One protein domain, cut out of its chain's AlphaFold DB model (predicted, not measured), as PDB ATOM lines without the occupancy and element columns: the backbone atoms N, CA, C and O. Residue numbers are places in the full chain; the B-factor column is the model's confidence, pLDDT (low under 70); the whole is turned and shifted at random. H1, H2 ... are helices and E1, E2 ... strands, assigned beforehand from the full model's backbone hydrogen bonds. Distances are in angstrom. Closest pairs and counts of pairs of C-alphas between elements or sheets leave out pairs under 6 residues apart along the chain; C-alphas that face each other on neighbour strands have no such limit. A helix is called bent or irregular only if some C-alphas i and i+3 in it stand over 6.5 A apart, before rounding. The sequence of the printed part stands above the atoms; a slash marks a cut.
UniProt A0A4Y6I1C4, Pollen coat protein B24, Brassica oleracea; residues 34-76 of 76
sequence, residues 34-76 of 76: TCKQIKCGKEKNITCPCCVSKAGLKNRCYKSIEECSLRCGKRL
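This is residues 34 to 76 of the 76 residues of the protein "Pollen coat protein B24" of Brassica oleracea (UniProt A0A4Y6I1C4). A small, strongly twisted three-stranded sheet, E1 E2 E3, has one short helix, H1, packed over one face, running along its strands above E2 and near E1. A loop of residues 40 to 46 joins E1 to E2 and reaches away at one end of the sheet. The printed part has 43 residues, with three named strands and then one named helix along the chain; the sheet's order is E1 - E2 - E3, antiparallel throughout, and the class is mixed, helices and strands. The whole is compact, with a radius of gyration of the C-alphas of 9.8 A and spans of 27 by 22 by 16 A.

E1 is residues 34 to 39, 15.7 A from first to last C-alpha, and begins at C-alpha 34, at (111.147, 152.916, 127.667). E2, residues 47 to 53, is the longest strand by residues, with 7, and measures 17.8 A; its C-alpha 47 is at (108.339, 161.482, 140.015). E3 is residues 56 to 61 and measures 13.1 A. H1 is residues 65 to 72, measures 10.3 A and is not bent; it ends at C-alpha 72, at (110.536, 147.789, 130.038).

The three strands form a meander, each strand the antiparallel neighbour of the one before, with E1 and E3 as edge strands and E2 as the inner strand. E1 and E2 are a hairpin, their directions at 138 degrees; N 34 and O 52 are 2.9 A apart and N 38 and O 48 are 2.8 A apart, within hydrogen-bond range. E2 and E3 are a hairpin too, at 131 degrees, with N 51 and O 60 at 3.0 A and N 56 and O 53 at 2.9 A, within hydrogen-bond range. H1 is on the sheet at a height over the sheet of 8.2 A. It lies over E2, but only just over that strand alone: 6 of its 8 C-alphas fall on E2 and 2 on E1. Its line stands at 16 degrees to that of E2 on the local plane, along the strands. The closest C-alphas of H1 and E2 are those of Ile 65 and Pro 49, 5.3 A apart; those of H1 and E1 are Cys 72 and Thr 34, 5.7 A apart. In H1 every O i to N i+4 pair is within hydrogen-bond range.

The two C-alphas farthest apart are those of Lys 42 and Lys 74, at 27.3 A, while the first and last printed C-alphas, of Thr 34 and Leu 76, are 6.1 A apart. The printed part has no cut, and it ends at the chain's last residue, Leu 76. The links from E2 to E3 and from E3 to H1 are tight, the link from E1 to E2 is short, and no link is long. The mean pLDDT of the printed part is 73.9; residues 41 to 45, 54 to 59 and 74 to 76 are under 70, where the model's confidence is low.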
ATOM      1  N   THR A  34     110.052 152.232 126.985       79.62
ATOM      2  CA  THR A  34     111.147 152.916 127.667       79.62
ATOM      3  C   THR A  34     110.709 153.367 129.032       79.62
ATOM      4  O   THR A  34     109.540 153.677 129.286       79.62
ATOM      5  N   CYS A  35     111.672 153.368 129.944       82.38
ATOM      6  CA  CYS A  35     111.435 153.880 131.270       82.38
ATOM      7  C   CYS A  35     111.513 155.410 131.267       82.38
ATOM      8  O   CYS A  35     112.578 155.976 131.002       82.38
ATOM      9  N   LYS A  36     110.406 156.078 131.609       82.69
ATOM     10  CA  LYS A  36     110.341 157.539 131.746       82.69
ATOM     11  C   LYS A  36     109.916 157.928 133.157       82.69
ATOM     12  O   LYS A  36     109.071 157.275 133.757       82.69
ATOM     13  N   GLN A  37     110.485 159.011 133.680       81.25
ATOM     14  CA  GLN A  37     110.029 159.602 134.938       81.25
ATOM     15  C   GLN A  37     108.780 160.455 134.703       81.25
ATOM     16  O   GLN A  37     108.783 161.356 133.863       81.25
ATOM     17  N   ILE A  38     107.720 160.165 135.448       78.94
ATOM     18  CA  ILE A  38     106.401 160.784 135.320       78.94
ATOM     19  C   ILE A  38     105.963 161.257 136.692       78.94
ATOM     20  O   ILE A  38     106.264 160.615 137.690       78.94
ATOM     21  N   LYS A  39     105.255 162.382 136.760       78.56
ATOM     22  CA  LYS A  39     104.724 162.888 138.025       78.56
ATOM     23  C   LYS A  39     103.647 161.939 138.551       78.56
ATOM     24  O   LYS A  39     102.629 161.759 137.887       78.56
ATOM     25  N   CYS A  40     103.859 161.360 139.728       70.69
ATOM     26  CA  CYS A  40     102.869 160.534 140.410       70.69
ATOM     27  C   CYS A  40     102.471 161.212 141.708       70.69
ATOM     28  O   CYS A  40     103.301 161.447 142.574       70.69
ATOM     29  N   GLY A  41     101.183 161.482 141.858       63.62
ATOM     30  CA  GLY A  41     100.657 162.175 143.023       63.62
ATOM     31  C   GLY A  41     100.243 163.606 142.703       63.62
ATOM     32  O   GLY A  41     100.690 164.222 141.737       63.62
ATOM     33  N   LYS A  42      99.334 164.124 143.533       61.25
ATOM     34  CA  LYS A  42      98.891 165.527 143.479       61.25
ATOM     35  C   LYS A  42      99.977 166.492 143.975       61.25
ATOM     36  O   LYS A  42      99.893 167.690 143.716       61.25
ATOM     37  N   GLU A  43     100.987 165.974 144.672       57.62
ATOM     38  CA  GLU A  43     102.125 166.736 145.175       57.62
ATOM     39  C   GLU A  43     103.163 166.955 144.069       57.62
ATOM     40  O   GLU A  43     103.582 166.030 143.376       57.62
ATOM     41  N   LYS A  44     103.562 168.213 143.867       58.31
ATOM     42  CA  LYS A  44     104.196 168.689 142.626       58.31
ATOM     43  C   LYS A  44     105.610 168.152 142.334       58.31
ATOM     44  O   LYS A  44     106.152 168.512 141.290       58.31
ATOM     45  N   ASN A  45     106.187 167.296 143.182       62.72
ATOM     46  CA  ASN A  45     107.594 166.878 143.090       62.72
ATOM     47  C   ASN A  45     107.850 165.368 143.192       62.72
ATOM     48  O   ASN A  45     109.007 164.960 143.216       62.72
ATOM     49  N   ILE A  46     106.816 164.526 143.230       72.94
ATOM     50  CA  ILE A  46     107.030 163.075 143.235       72.94
ATOM     51  C   ILE A  46     107.038 162.591 141.787       72.94
ATOM     52  O   ILE A  46     106.015 162.620 141.100       72.94
ATOM     53  N   THR A  47     108.202 162.172 141.299       78.50
ATOM     54  CA  THR A  47     108.339 161.482 140.015       78.50
ATOM     55  C   THR A  47     108.508 159.987 140.245       78.50
ATOM     56  O   THR A  47     109.346 159.577 141.042       78.50
ATOM     57  N   CYS A  48     107.752 159.162 139.522       80.56
ATOM     58  CA  CYS A  48     107.988 157.723 139.462       80.56
ATOM     59  C   CYS A  48     108.382 157.286 138.056       80.56
ATOM     60  O   CYS A  48     107.913 157.839 137.056       80.56
ATOM     61  N   PRO A  49     109.230 156.262 137.973       86.06
ATOM     62  CA  PRO A  49     109.572 155.611 136.727       86.06
ATOM     63  C   PRO A  49     108.406 154.737 136.245       86.06
ATOM     64  O   PRO A  49     107.998 153.796 136.925       86.06
ATOM     65  N   CYS A  50     107.885 155.029 135.057       84.12
ATOM     66  CA  CYS A  50     106.823 154.256 134.423       84.12
ATOM     67  C   CYS A  50     107.203 153.863 133.002       84.12
ATOM     68  O   CYS A  50     107.999 154.534 132.338       84.12
ATOM     69  N   CYS A  51     106.590 152.783 132.529       83.75
ATOM     70  CA  CYS A  51     106.793 152.308 131.172       83.75
ATOM     71  C   CYS A  51     105.948 153.095 130.193       83.75
ATOM     72  O   CYS A  51     104.723 153.187 130.316       83.75
ATOM     73  N   VAL A  52     106.627 153.639 129.197       81.25
ATOM     74  CA  VAL A  52     106.006 154.394 128.123       81.25
ATOM     75  C   VAL A  52     106.321 153.680 126.821       81.25
ATOM     76  O   VAL A  52     107.476 153.394 126.519       81.25
ATOM     77  N   SER A  53     105.283 153.379 126.055       76.00
ATOM     78  CA  SER A  53     105.414 152.872 124.691       76.00
ATOM     79  C   SER A  53     105.139 154.018 123.713       76.00
ATOM     80  O   SER A  53     104.572 155.047 124.085       76.00
ATOM     81  N   LYS A  54     105.450 153.836 122.424       65.75
ATOM     82  CA  LYS A  54     105.065 154.808 121.375       65.75
ATOM     83  C   LYS A  54     103.550 155.087 121.328       65.75
ATOM     84  O   LYS A  54     103.148 156.161 120.903       65.75
ATOM     85  N   ALA A  55     102.731 154.143 121.796       65.81
ATOM     86  CA  ALA A  55     101.274 154.263 121.888       65.81
ATOM     87  C   ALA A  55     100.772 155.031 123.134       65.81
ATOM     88  O   ALA A  55      99.568 155.223 123.277       65.81
ATOM     89  N   GLY A  56     101.665 155.466 124.031       64.06
ATOM     90  CA  GLY A  56     101.322 156.218 125.240       64.06
ATOM     91  C   GLY A  56     101.861 155.599 126.531       64.06
ATOM     92  O   GLY A  56     102.615 154.622 126.527       64.06
ATOM     93  N   LEU A  57     101.477 156.203 127.659       64.44
ATOM     94  CA  LEU A  57     101.763 155.667 128.991       64.44
ATOM     95  C   LEU A  57     101.037 154.339 129.183       64.44
ATOM     96  O   LEU A  57      99.815 154.291 129.045       64.44
ATOM     97  N   LYS A  58     101.750 153.292 129.599       63.12
ATOM     98  CA  LYS A  58     101.087 152.130 130.194       63.12
ATOM     99  C   LYS A  58     100.932 152.346 131.697       63.12
ATOM    100  O   LYS A  58     101.775 152.968 132.336       63.12
ATOM    101  N   ASN A  59      99.890 151.750 132.276       64.44
ATOM    102  CA  ASN A  59      99.564 151.792 133.712       64.44
ATOM    103  C   ASN A  59     100.599 151.093 134.628       64.44
ATOM    104  O   ASN A  59     100.282 150.763 135.768       64.44
ATOM    105  N   ARG A  60     101.822 150.813 134.156       74.62
ATOM    106  CA  ARG A  60     102.881 150.188 134.958       74.62
ATOM    107  C   ARG A  60     103.919 151.227 135.347       74.62
ATOM    108  O   ARG A  60     104.740 151.641 134.529       74.62
ATOM    109  N   CYS A  61     103.870 151.600 136.615       80.94
ATOM    110  CA  CYS A  61     104.876 152.398 137.293       80.94
ATOM    111  C   CYS A  61     105.554 151.543 138.358       80.94
ATOM    112  O   CYS A  61     104.917 150.686 138.970       80.94
ATOM    113  N   TYR A  62     106.836 151.793 138.576       82.50
ATOM    114  CA  TYR A  62     107.645 151.084 139.555       82.50
ATOM    115  C   TYR A  62     108.163 152.045 140.617       82.50
ATOM    116  O   TYR A  62     108.142 153.265 140.447       82.50
ATOM    117  N   LYS A  63     108.645 151.479 141.724       78.94
ATOM    118  CA  LYS A  63     109.230 152.247 142.826       78.94
ATOM    119  C   LYS A  63     110.609 152.811 142.471       78.94
ATOM    120  O   LYS A  63     110.938 153.912 142.899       78.94
ATOM    121  N   SER A  64     111.379 152.080 141.661       79.00
ATOM    122  CA  SER A  64     112.762 152.414 141.299       79.00
ATOM    123  C   SER A  64     112.995 152.366 139.792       79.00
ATOM    124  O   SER A  64     112.378 151.586 139.063       79.00
ATOM    125  N   ILE A  65     113.908 153.216 139.310       79.19
ATOM    126  CA  ILE A  65     114.201 153.336 137.875       79.19
ATOM    127  C   ILE A  65     114.934 152.110 137.330       79.19
ATOM    128  O   ILE A  65     114.776 151.767 136.161       79.19
ATOM    129  N   GLU A  66     115.693 151.430 138.183       82.25
ATOM    130  CA  GLU A  66     116.378 150.176 137.870       82.25
ATOM    131  C   GLU A  66     115.360 149.079 137.563       82.25
ATOM    132  O   GLU A  66     115.429 148.448 136.514       82.25
ATOM    133  N   GLU A  67     114.341 148.936 138.415       81.50
ATOM    134  CA  GLU A  67     113.261 147.966 138.223       81.50
ATOM    135  C   GLU A  67     112.485 148.238 136.930       81.50
ATOM    136  O   GLU A  67     112.199 147.333 136.149       81.50
ATOM    137  N   CYS A  68     112.222 149.510 136.647       83.06
ATOM    138  CA  CYS A  68     111.589 149.936 135.407       83.06
ATOM    139  C   CYS A  68     112.459 149.664 134.167       83.06
ATOM    140  O   CYS A  68     111.952 149.205 133.143       83.06
ATOM    141  N   SER A  69     113.773 149.888 134.266       80.81
ATOM    142  CA  SER A  69     114.721 149.636 133.172       80.81
ATOM    143  C   SER A  69     114.904 148.141 132.896       80.81
ATOM    144  O   SER A  69     115.076 147.759 131.741       80.81
ATOM    145  N   LEU A  70     114.818 147.303 133.934       81.31
ATOM    146  CA  LEU A  70     114.821 145.842 133.824       81.31
ATOM    147  C   LEU A  70     113.546 145.310 133.157       81.31
ATOM    148  O   LEU A  70     113.612 144.359 132.386       81.31
ATOM    149  N   ARG A  71     112.385 145.907 133.462       80.12
ATOM    150  CA  ARG A  71     111.078 145.416 132.995       80.12
ATOM    151  C   ARG A  71     110.704 145.898 131.596       80.12
ATOM    152  O   ARG A  71     110.061 145.151 130.872       80.12
ATOM    153  N   CYS A  72     111.029 147.145 131.259       77.81
ATOM    154  CA  CYS A  72     110.536 147.789 130.038       77.81
ATOM    155  C   CYS A  72     111.643 148.100 129.038       77.81
ATOM    156  O   CYS A  72     111.399 148.042 127.843       77.81
ATOM    157  N   GLY A  73     112.871 148.334 129.501       72.31
ATOM    158  CA  GLY A  73     114.019 148.598 128.639       72.31
ATOM    159  C   GLY A  73     114.771 149.861 129.038       72.31
ATOM    160  O   GLY A  73     114.352 150.617 129.919       72.31
ATOM    161  N   LYS A  74     115.925 150.082 128.391       61.94
ATOM    162  CA  LYS A  74     116.841 151.183 128.723       61.94
ATOM    163  C   LYS A  74     116.126 152.540 128.728       61.94
ATOM    164  O   LYS A  74     115.281 152.829 127.882       61.94
ATOM    165  N   ARG A  75     116.511 153.364 129.705       58.56
ATOM    166  CA  ARG A  75     116.074 154.752 129.883       58.56
ATOM    167  C   ARG A  75     116.304 155.556 128.597       58.56
ATOM    168  O   ARG A  75     117.380 155.449 128.010       58.56
ATOM    169  N   LEU A  76     115.293 156.328 128.198       56.53
ATOM    170  CA  LEU A  76     115.346 157.261 127.067       56.53
ATOM    171  C   LEU A  76     115.571 158.689 127.569       56.53
ATOM    172  O   LEU A  76     115.071 159.004 128.679       56.53
TER     173      LEU A  76